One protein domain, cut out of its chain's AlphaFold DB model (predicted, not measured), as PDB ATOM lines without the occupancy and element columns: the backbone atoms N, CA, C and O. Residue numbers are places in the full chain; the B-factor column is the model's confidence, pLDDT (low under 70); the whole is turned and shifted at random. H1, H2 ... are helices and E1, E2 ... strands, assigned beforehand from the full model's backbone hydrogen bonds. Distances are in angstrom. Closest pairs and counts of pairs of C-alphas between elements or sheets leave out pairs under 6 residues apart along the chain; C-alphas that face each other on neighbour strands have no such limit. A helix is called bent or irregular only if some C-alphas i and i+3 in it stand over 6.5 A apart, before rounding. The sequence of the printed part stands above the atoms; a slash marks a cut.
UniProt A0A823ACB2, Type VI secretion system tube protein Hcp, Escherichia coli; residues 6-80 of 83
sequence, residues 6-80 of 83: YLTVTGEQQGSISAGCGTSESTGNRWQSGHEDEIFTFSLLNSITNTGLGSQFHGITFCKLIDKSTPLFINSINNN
ATOM      1  N   TYR A   6     181.951 169.634 160.827       95.88
ATOM      2  CA  TYR A   6     182.806 168.460 160.934       95.88
ATOM      3  C   TYR A   6     181.996 167.207 160.626       95.88
ATOM      4  O   TYR A   6     180.810 167.135 160.955       95.88
ATOM      5  N   LEU A   7     182.626 166.239 159.963       96.12
ATOM      6  CA  LEU A   7     182.016 164.954 159.641       96.12
ATOM      7  C   LEU A   7     182.829 163.823 160.265       96.12
ATOM      8  O   LEU A   7     184.031 163.708 160.026       96.12
ATOM      9  N   THR A   8     182.139 162.958 161.001       97.44
ATOM     10  CA  THR A   8     182.646 161.644 161.400       97.44
ATOM     11  C   THR A   8     182.020 160.604 160.479       97.44
ATOM     12  O   THR A   8     180.800 160.593 160.314       97.44
ATOM     13  N   VAL A   9     182.836 159.749 159.860       97.62
ATOM     14  CA  VAL A   9     182.370 158.725 158.908       97.62
ATOM     15  C   VAL A   9     183.031 157.395 159.235       97.62
ATOM     16  O   VAL A   9     184.247 157.338 159.420       97.62
ATOM     17  N   THR A  10     182.235 156.328 159.290       98.25
ATOM     18  CA  THR A  10     182.706 154.963 159.552       98.25
ATOM     19  C   THR A  10     182.225 154.048 158.436       98.25
ATOM     20  O   THR A  10     181.031 153.864 158.282       98.25
ATOM     21  N   GLY A  11     183.142 153.469 157.669       98.12
ATOM     22  CA  GLY A  11     182.808 152.431 156.699       98.12
ATOM     23  C   GLY A  11     182.663 151.067 157.370       98.12
ATOM     24  O   GLY A  11     183.381 150.756 158.324       98.12
ATOM     25  N   GLU A  12     181.761 150.233 156.857       98.25
ATOM     26  CA  GLU A  12     181.556 148.861 157.334       98.25
ATOM     27  C   GLU A  12     182.826 147.998 157.212       98.25
ATOM     28  O   GLU A  12     183.101 147.167 158.077       98.25
ATOM     29  N   GLN A  13     183.626 148.207 156.162       97.56
ATOM     30  CA  GLN A  13     184.843 147.438 155.881       97.56
ATOM     31  C   GLN A  13     186.112 148.195 156.293       97.56
ATOM     32  O   GLN A  13     187.051 147.591 156.812       97.56
ATOM     33  N   GLN A  14     186.159 149.510 156.066       97.81
ATOM     34  CA  GLN A  14     187.332 150.354 156.331       97.81
ATOM     35  C   GLN A  14     187.405 150.868 157.777       97.81
ATOM     36  O   GLN A  14     188.440 151.401 158.184       97.81
ATOM     37  N   GLY A  15     186.341 150.713 158.571       97.88
ATOM     38  CA  GLY A  15     186.269 151.261 159.921       97.88
ATOM     39  C   GLY A  15     186.217 152.789 159.906       97.88
ATOM     40  O   GLY A  15     185.554 153.386 159.061       97.88
ATOM     41  N   SER A  16     186.891 153.450 160.850       97.62
ATOM     42  CA  SER A  16     186.837 154.915 160.972       97.62
ATOM     43  C   SER A  16     187.553 155.612 159.806       97.62
ATOM     44  O   SER A  16     188.772 155.787 159.814       97.62
ATOM     45  N   ILE A  17     186.784 156.030 158.798       98.31
ATOM     46  CA  ILE A  17     187.273 156.731 157.603       98.31
ATOM     47  C   ILE A  17     187.755 158.139 157.958       98.31
ATOM     48  O   ILE A  17     188.710 158.634 157.359       98.31
ATOM     49  N   SER A  18     187.120 158.789 158.936       97.81
ATOM     50  CA  SER A  18     187.506 160.132 159.376       97.81
ATOM     51  C   SER A  18     188.743 160.152 160.287       97.81
ATOM     52  O   SER A  18     189.292 161.226 160.531       97.81
ATOM     53  N   ALA A  19     189.248 158.992 160.725       98.19
ATOM     54  CA  ALA A  19     190.379 158.897 161.651       98.19
ATOM     55  C   ALA A  19     191.655 159.589 161.135       98.19
ATOM     56  O   ALA A  19     192.244 159.233 160.101       98.19
ATOM     57  N   GLY A  20     192.138 160.554 161.912       97.06
ATOM     58  CA  GLY A  20     193.296 161.382 161.595       97.06
ATOM     59  C   GLY A  20     193.090 162.374 160.445       97.06
ATOM     60  O   GLY A  20     194.085 162.887 159.926       97.06
ATOM     61  N   CYS A  21     191.857 162.638 160.000       97.06
ATOM     62  CA  CYS A  21     191.606 163.579 158.903       97.06
ATOM     63  C   CYS A  21     191.830 165.037 159.302       97.06
ATOM     64  O   CYS A  21     192.334 165.807 158.482       97.06
ATOM     65  N   GLY A  22     191.540 165.407 160.547       96.62
ATOM     66  CA  GLY A  22     191.724 166.759 161.076       96.62
ATOM     67  C   GLY A  22     193.115 167.013 161.649       96.62
ATOM     68  O   GLY A  22     193.275 167.880 162.502       96.62
ATOM     69  N   THR A  23     194.125 166.262 161.203       97.50
ATOM     70  CA  THR A  23     195.528 166.427 161.610       97.50
ATOM     71  C   THR A  23     196.303 167.313 160.635       97.50
ATOM     72  O   THR A  23     195.909 167.495 159.476       97.50
ATOM     73  N   SER A  24     197.445 167.839 161.084       96.62
ATOM     74  CA  SER A  24     198.349 168.639 160.249       96.62
ATOM     75  C   SER A  24     198.924 167.850 159.067       96.62
ATOM     76  O   SER A  24     199.119 168.422 157.997       96.62
ATOM     77  N   GLU A  25     199.135 166.540 159.217       97.06
ATOM     78  CA  GLU A  25     199.600 165.655 158.137       97.06
ATOM     79  C   GLU A  25     198.556 165.490 157.023       97.06
ATOM     80  O   GLU A  25     198.905 165.267 155.867       97.06
ATOM     81  N   SER A  26     197.272 165.628 157.365       96.75
ATOM     82  CA  SER A  26     196.146 165.408 156.459       96.75
ATOM     83  C   SER A  26     195.633 166.703 155.817       96.75
ATOM     84  O   SER A  26     195.422 166.756 154.606       96.75
ATOM     85  N   THR A  27     195.455 167.773 156.601       95.00
ATOM     86  CA  THR A  27     194.853 169.045 156.139       95.00
ATOM     87  C   THR A  27     195.809 170.239 156.181       95.00
ATOM     88  O   THR A  27     195.410 171.379 155.905       95.00
ATOM     89  N   GLY A  28     197.091 170.004 156.481       94.62
ATOM     90  CA  GLY A  28     198.099 171.055 156.586       94.62
ATOM     91  C   GLY A  28     197.706 172.078 157.644       94.62
ATOM     92  O   GLY A  28     197.176 171.733 158.691       94.62
ATOM     93  N   ASN A  29     197.886 173.363 157.346       94.88
ATOM     94  CA  ASN A  29     197.617 174.465 158.279       94.88
ATOM     95  C   ASN A  29     196.130 174.677 158.633       94.88
ATOM     96  O   ASN A  29     195.819 175.610 159.367       94.88
ATOM     97  N   ARG A  30     195.208 173.881 158.075       91.00
ATOM     98  CA  ARG A  30     193.762 173.978 158.345       91.00
ATOM     99  C   ARG A  30     193.276 173.033 159.443       91.00
ATOM    100  O   ARG A  30     192.089 173.063 159.761       91.00
ATOM    101  N   TRP A  31     194.173 172.226 160.001       94.44
ATOM    102  CA  TRP A  31     193.876 171.371 161.141       94.44
ATOM    103  C   TRP A  31     193.416 172.198 162.352       94.44
ATOM    104  O   TRP A  31     193.817 173.355 162.519       94.44
ATOM    105  N   GLN A  32     192.559 171.614 163.188       93.56
ATOM    106  CA  GLN A  32     192.036 172.252 164.398       93.56
ATOM    107  C   GLN A  32     192.115 171.267 165.561       93.56
ATOM    108  O   GLN A  32     191.759 170.101 165.414       93.56
ATOM    109  N   SER A  33     192.593 171.745 166.711       95.75
ATOM    110  CA  SER A  33     192.729 170.908 167.903       95.75
ATOM    111  C   SER A  33     191.358 170.474 168.425       95.75
ATOM    112  O   SER A  33     190.444 171.298 168.497       95.75
ATOM    113  N   GLY A  34     191.232 169.200 168.794       96.25
ATOM    114  CA  GLY A  34     189.982 168.583 169.250       96.25
ATOM    115  C   GLY A  34     189.107 168.013 168.130       96.25
ATOM    116  O   GLY A  34     188.030 167.503 168.424       96.25
ATOM    117  N   HIS A  35     189.560 168.094 166.877       96.75
ATOM    118  CA  HIS A  35     188.866 167.596 165.686       96.75
ATOM    119  C   HIS A  35     189.755 166.658 164.855       96.75
ATOM    120  O   HIS A  35     189.576 166.522 163.647       96.75
ATOM    121  N   GLU A  36     190.752 166.026 165.480       97.69
ATOM    122  CA  GLU A  36     191.785 165.240 164.802       97.69
ATOM    123  C   GLU A  36     191.208 164.049 164.014       97.69
ATOM    124  O   GLU A  36     191.720 163.720 162.941       97.69
ATOM    125  N   ASP A  37     190.113 163.457 164.502       98.00
ATOM    126  CA  ASP A  37     189.417 162.311 163.895       98.00
ATOM    127  C   ASP A  37     188.150 162.696 163.114       98.00
ATOM    128  O   ASP A  37     187.302 161.848 162.813       98.00
ATOM    129  N   GLU A  38     188.028 163.974 162.753       97.94
ATOM    130  CA  GLU A  38     186.900 164.504 161.997       97.94
ATOM    131  C   GLU A  38     187.345 165.172 160.693       97.94
ATOM    132  O   GLU A  38     188.434 165.734 160.558       97.94
ATOM    133  N   ILE A  39     186.469 165.126 159.694       97.50
ATOM    134  CA  ILE A  39     186.700 165.731 158.386       97.50
ATOM    135  C   ILE A  39     186.160 167.160 158.384       97.50
ATOM    136  O   ILE A  39     184.956 167.388 158.531       97.50
ATOM    137  N   PHE A  40     187.041 168.129 158.142       95.31
ATOM    138  CA  PHE A  40     186.654 169.528 157.990       95.31
ATOM    139  C   PHE A  40     185.919 169.771 156.662       95.31
ATOM    140  O   PHE A  40     186.437 169.478 155.579       95.31
ATOM    141  N   THR A  41     184.720 170.352 156.741       94.19
ATOM    142  CA  THR A  41     183.802 170.515 155.606       94.19
ATOM    143  C   THR A  41     183.452 171.986 155.367       94.19
ATOM    144  O   THR A  41     183.039 172.703 156.275       94.19
ATOM    145  N   PHE A  42     183.587 172.442 154.120       92.81
ATOM    146  CA  PHE A  42     183.295 173.817 153.694       92.81
ATOM    147  C   PHE A  42     181.809 174.080 153.454       92.81
ATOM    148  O   PHE A  42     181.336 175.196 153.660       92.81
ATOM    149  N   SER A  43     181.081 173.074 152.974       92.62
ATOM    150  CA  SER A  43     179.647 173.168 152.726       92.62
ATOM    151  C   SER A  43     178.979 171.814 152.899       92.62
ATOM    152  O   SER A  43     179.562 170.781 152.578       92.62
ATOM    153  N   LEU A  44     177.742 171.845 153.385       93.12
ATOM    154  CA  LEU A  44     176.865 170.693 153.525       93.12
ATOM    155  C   LEU A  44     175.511 171.055 152.913       93.12
ATOM    156  O   LEU A  44     174.917 172.074 153.269       93.12
ATOM    157  N   LEU A  45     175.035 170.221 151.999       93.88
ATOM    158  CA  LEU A  45     173.727 170.310 151.373       93.88
ATOM    159  C   LEU A  45     172.953 169.033 151.695       93.88
ATOM    160  O   LEU A  45     173.398 167.927 151.395       93.88
ATOM    161  N   ASN A  46     171.771 169.211 152.275       92.62
ATOM    162  CA  ASN A  46     170.795 168.156 152.489       92.62
ATOM    163  C   ASN A  46     169.450 168.632 151.932       92.62
ATOM    164  O   ASN A  46     169.058 169.777 152.167       92.62
ATOM    165  N   SER A  47     168.761 167.772 151.191       93.50
ATOM    166  CA  SER A  47     167.476 168.090 150.574       93.50
ATOM    167  C   SER A  47     166.490 166.958 150.807       93.50
ATOM    168  O   SER A  47     166.821 165.778 150.698       93.50
ATOM    169  N   ILE A  48     165.251 167.326 151.115       93.88
ATOM    170  CA  ILE A  48     164.136 166.398 151.279       93.88
ATOM    171  C   ILE A  48     162.957 167.000 150.530       93.88
ATOM    172  O   ILE A  48     162.610 168.163 150.735       93.88
ATOM    173  N   THR A  49     162.329 166.208 149.670       94.00
ATOM    174  CA  THR A  49     161.136 166.621 148.923       94.00
ATOM    175  C   THR A  49     159.938 165.805 149.370       94.00
ATOM    176  O   THR A  49     160.004 164.580 149.398       94.00
ATOM    177  N   ASN A  50     158.827 166.467 149.691       92.25
ATOM    178  CA  ASN A  50     157.557 165.806 149.983       92.25
ATOM    179  C   ASN A  50     156.605 165.996 148.797       92.25
ATOM    180  O   ASN A  50     156.294 167.126 148.427       92.25
ATOM    181  N   THR A  51     156.155 164.893 148.201       87.56
ATOM    182  CA  THR A  51     155.271 164.897 147.022       87.56
ATOM    183  C   THR A  51     153.791 164.727 147.378       87.56
ATOM    184  O   THR A  51     152.959 164.559 146.492       87.56
ATOM    185  N   GLY A  52     153.442 164.720 148.669       87.19
ATOM    186  CA  GLY A  52     152.100 164.391 149.165       87.19
ATOM    187  C   GLY A  52     151.815 162.885 149.239       87.19
ATOM    188  O   GLY A  52     150.868 162.484 149.908       87.19
ATOM    189  N   LEU A  53     152.659 162.050 148.619       86.62
ATOM    190  CA  LEU A  53     152.630 160.583 148.715       86.62
ATOM    191  C   LEU A  53     153.719 160.022 149.650       86.62
ATOM    192  O   LEU A  53     153.798 158.814 149.851       86.62
ATOM    193  N   GLY A  54     154.561 160.893 150.213       88.50
ATOM    194  CA  GLY A  54     155.654 160.535 151.113       88.50
ATOM    195  C   GLY A  54     156.851 161.481 150.997       88.50
ATOM    196  O   GLY A  54     156.936 162.301 150.079       88.50
ATOM    197  N   SER A  55     157.785 161.350 151.940       91.50
ATOM    198  CA  SER A  55     159.068 162.060 151.922       91.50
ATOM    199  C   SER A  55     160.090 161.292 151.087       91.50
ATOM    200  O   SER A  55     160.337 160.114 151.334       91.50
ATOM    201  N   GLN A  56     160.714 161.969 150.127       92.56
ATOM    202  CA  GLN A  56     161.875 161.480 149.389       92.56
ATOM    203  C   GLN A  56     163.133 162.181 149.901       92.56
ATOM    204  O   GLN A  56     163.238 163.409 149.843       92.56
ATOM    205  N   PHE A  57     164.073 161.390 150.417       91.19
ATOM    206  CA  PHE A  57     165.374 161.860 150.879       91.19
ATOM    207  C   PHE A  57     166.343 161.901 149.699       91.19
ATOM    208  O   PHE A  57     166.497 160.905 148.992       91.19
ATOM    209  N   HIS A  58     166.988 163.044 149.488       92.06
ATOM    210  CA  HIS A  58     168.071 163.162 148.515       92.06
ATOM    211  C   HIS A  58     169.407 162.827 149.176       92.06
ATOM    212  O   HIS A  58     169.532 162.843 150.401       92.06
ATOM    213  N   GLY A  59     170.415 162.530 148.355       91.38
ATOM    214  CA  GLY A  59     171.772 162.316 148.846       91.38
ATOM    215  C   GLY A  59     172.307 163.548 149.581       91.38
ATOM    216  O   GLY A  59     172.026 164.689 149.203       91.38
ATOM    217  N   ILE A  60     173.097 163.305 150.624       94.38
ATOM    218  CA  ILE A  60     173.850 164.354 151.307       94.38
ATOM    219  C   ILE A  60     175.067 164.692 150.446       94.38
ATOM    220  O   ILE A  60     175.860 163.813 150.114       94.38
ATOM    221  N   THR A  61     175.234 165.971 150.121       95.19
ATOM    222  CA  THR A  61     176.387 166.466 149.361       95.19
ATOM    223  C   THR A  61     177.205 167.386 150.245       95.19
ATOM    224  O   THR A  61     176.667 168.315 150.844       95.19
ATOM    225  N   PHE A  62     178.512 167.174 150.302       95.69
ATOM    226  CA  PHE A  62     179.410 168.035 151.057       95.69
ATOM    227  C   PHE A  62     180.707 168.305 150.295       95.69
ATOM    228  O   PHE A  62     181.133 167.503 149.465       95.69
ATOM    229  N   CYS A  63     181.336 169.443 150.584       95.44
ATOM    230  CA  CYS A  63     182.626 169.825 150.011       95.44
ATOM    231  C   CYS A  63     183.692 169.863 151.104       95.44
ATOM    232  O   CYS A  63     183.545 170.575 152.093       95.44
ATOM    233  N   LYS A  64     184.799 169.155 150.896       95.06
ATOM    234  CA  LYS A  64     185.945 169.076 151.815       95.06
ATOM    235  C   LYS A  64     187.261 169.295 151.064       95.06
ATOM    236  O   LYS A  64     187.274 169.393 149.837       95.06
ATOM    237  N   LEU A  65     188.368 169.374 151.798       94.50
ATOM    238  CA  LEU A  65     189.712 169.332 151.214       94.50
ATOM    239  C   LEU A  65     190.020 167.946 150.630       94.50
ATOM    240  O   LEU A  65     189.367 166.953 150.952       94.50
ATOM    241  N   ILE A  66     191.070 167.869 149.813       96.50
ATOM    242  CA  ILE A  66     191.758 166.594 149.613       96.50
ATOM    243  C   ILE A  66     192.536 166.327 150.899       96.50
ATOM    244  O   ILE A  66     193.449 167.079 151.227       96.50
ATOM    245  N   ASP A  67     192.124 165.300 151.631       96.75
ATOM    246  CA  ASP A  67     192.691 164.917 152.920       96.75
ATOM    247  C   ASP A  67     192.820 163.382 152.983       96.75
ATOM    248  O   ASP A  67     192.509 162.683 152.008       96.75
ATOM    249  N   LYS A  68     193.257 162.841 154.120       97.50
ATOM    250  CA  LYS A  68     193.478 161.400 154.316       97.50
ATOM    251  C   LYS A  68     192.260 160.517 153.998       97.50
ATOM    252  O   LYS A  68     192.447 159.406 153.507       97.50
ATOM    253  N   SER A  69     191.030 160.992 154.208       97.88
ATOM    254  CA  SER A  69     189.813 160.221 153.890       97.88
ATOM    255  C   SER A  69     189.479 160.190 152.400       97.88
ATOM    256  O   SER A  69     188.689 159.354 151.976       97.88
ATOM    257  N   THR A  70     190.049 161.069 151.565       98.06
ATOM    258  CA  THR A  70     189.723 161.127 150.127       98.06
ATOM    259  C   THR A  70     189.926 159.793 149.392       98.06
ATOM    260  O   THR A  70     188.982 159.350 148.737       98.06
ATOM    261  N   PRO A  71     191.083 159.108 149.485       98.19
ATOM    262  CA  PRO A  71     191.234 157.783 148.880       98.19
ATOM    263  C   PRO A  71     190.301 156.726 149.493       98.19
ATOM    264  O   PRO A  71     189.862 155.833 148.773       98.19
ATOM    265  N   LEU A  72     189.952 156.842 150.780       98.31
ATOM    266  CA  LEU A  72     189.037 155.912 151.453       98.31
ATOM    267  C   LEU A  72     187.603 156.065 150.930       98.31
ATOM    268  O   LEU A  72     186.961 155.062 150.637       98.31
ATOM    269  N   PHE A  73     187.137 157.298 150.699       97.94
ATOM    270  CA  PHE A  73     185.857 157.552 150.029       97.94
ATOM    271  C   PHE A  73     185.839 157.008 148.602       97.94
ATOM    272  O   PHE A  73     184.848 156.408 148.197       97.94
ATOM    273  N   ILE A  74     186.921 157.185 147.836       98.31
ATOM    274  CA  ILE A  74     187.021 156.614 146.483       98.31
ATOM    275  C   ILE A  74     186.908 155.086 146.551       98.31
ATOM    276  O   ILE A  74     186.199 154.486 145.746       98.31
ATOM    277  N   ASN A  75     187.562 154.460 147.530       98.38
ATOM    278  CA  ASN A  75     187.458 153.025 147.750       98.38
ATOM    279  C   ASN A  75     186.029 152.597 148.138       98.38
ATOM    280  O   ASN A  75     185.520 151.637 147.564       98.38
ATOM    281  N   SER A  76     185.355 153.327 149.029       98.25
ATOM    282  CA  SER A  76     183.961 153.044 149.402       98.25
ATOM    283  C   SER A  76     183.017 153.164 148.207       98.25
ATOM    284  O   SER A  76     182.187 152.288 147.993       98.25
ATOM    285  N   ILE A  77     183.188 154.200 147.377       97.62
ATOM    286  CA  ILE A  77     182.401 154.404 146.151       97.62
ATOM    287  C   ILE A  77     182.622 153.249 145.168       97.62
ATOM    288  O   ILE A  77     181.657 152.680 144.664       97.62
ATOM    289  N   ASN A  78     183.876 152.871 144.912       98.38
ATOM    290  CA  ASN A  78     184.199 151.810 143.954       98.38
ATOM    291  C   ASN A  78     183.671 150.436 144.386       98.38
ATOM    292  O   ASN A  78     183.320 149.623 143.533       98.38
ATOM    293  N   ASN A  79     183.614 150.179 145.694       98.12
ATOM    294  CA  ASN A  79     183.179 148.896 146.242       98.12
ATOM    295  C   ASN A  79     181.719 148.889 146.716       98.12
ATOM    296  O   ASN A  79     181.264 147.861 147.211       98.12
ATOM    297  N   ASN A  80     180.983 149.995 146.554       97.56
ATOM    298  CA  ASN A  80     179.646 150.186 147.133       97.56
ATOM    299  C   ASN A  80     179.601 149.838 148.632       97.56
ATOM    300  O   ASN A  80     178.679 149.174 149.104       97.56
TER     301      ASN A  80
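What this domain is: This is residues 6 to 80 of the 83 residues of the protein "Type VI secretion system tube protein Hcp" of Escherichia coli (UniProt A0A823ACB2). A long, narrow two-stranded ribbon reaches out from a loose base: E1 runs on into E2, the chain folds back, and E3 and E4 return, with residues 50 to 55 sticking out at the tip. At the base are the small H1, the longer H2 and the unnamed residues 6 to 23. The printed part has 75 residues, in the order H1 E1 E2 E3 E4 H2, with antiparallel sheets E1 - E4 and E2 - E3; its class is mixed, with 35 residues in named elements, under half. It is loose, with a radius of gyration of the C-alphas of 14.7 A, and spans 48 by 26 by 18 A.

Where its parts are: Find C-alpha 39 at (186.700, 165.731, 158.386); from there E1, residues 39 to 45, runs 15.4 A. Its partner E4, residues 61 to 64, covers 10.2 A. Farther out look for E2, residues 48 to 50, 6.7 A, and E3, residues 55 to 57, 6.4 A. H1, residues 24 to 30, covers 7.3 A and is irregular, with C-alphas 26 and 29 at 9.4 A. H2, residues 69 to 79, runs 15.2 A to C-alpha 79 at (183.179, 148.896, 146.242).

How they stand to each other: Between E1 and E4, look at N 42 and O 63, 2.8 A apart, within hydrogen-bond range. E1 runs on into E2 at 25 degrees. In the hairpin E2 and E3, N 56 and O 49 are within range at 2.8 A. Residues 6 to 7 pair antiparallel with residues 39 to 40 of E1. The closest C-alphas of E1 and H2, Ile 39 and Ser 69, are 7.8 A apart. H1 and H2 are apart. Every O i to N i+4 pair is within range in H2; H1 has 1 of 3, and 1 of 4 O i to N i+3 pairs.

The domain as a whole: The two farthest C-alphas, Glu 25 and Gly 52, are 48.4 A apart. The printed part has no cut and no long link, and no printed residue is under pLDDT 70.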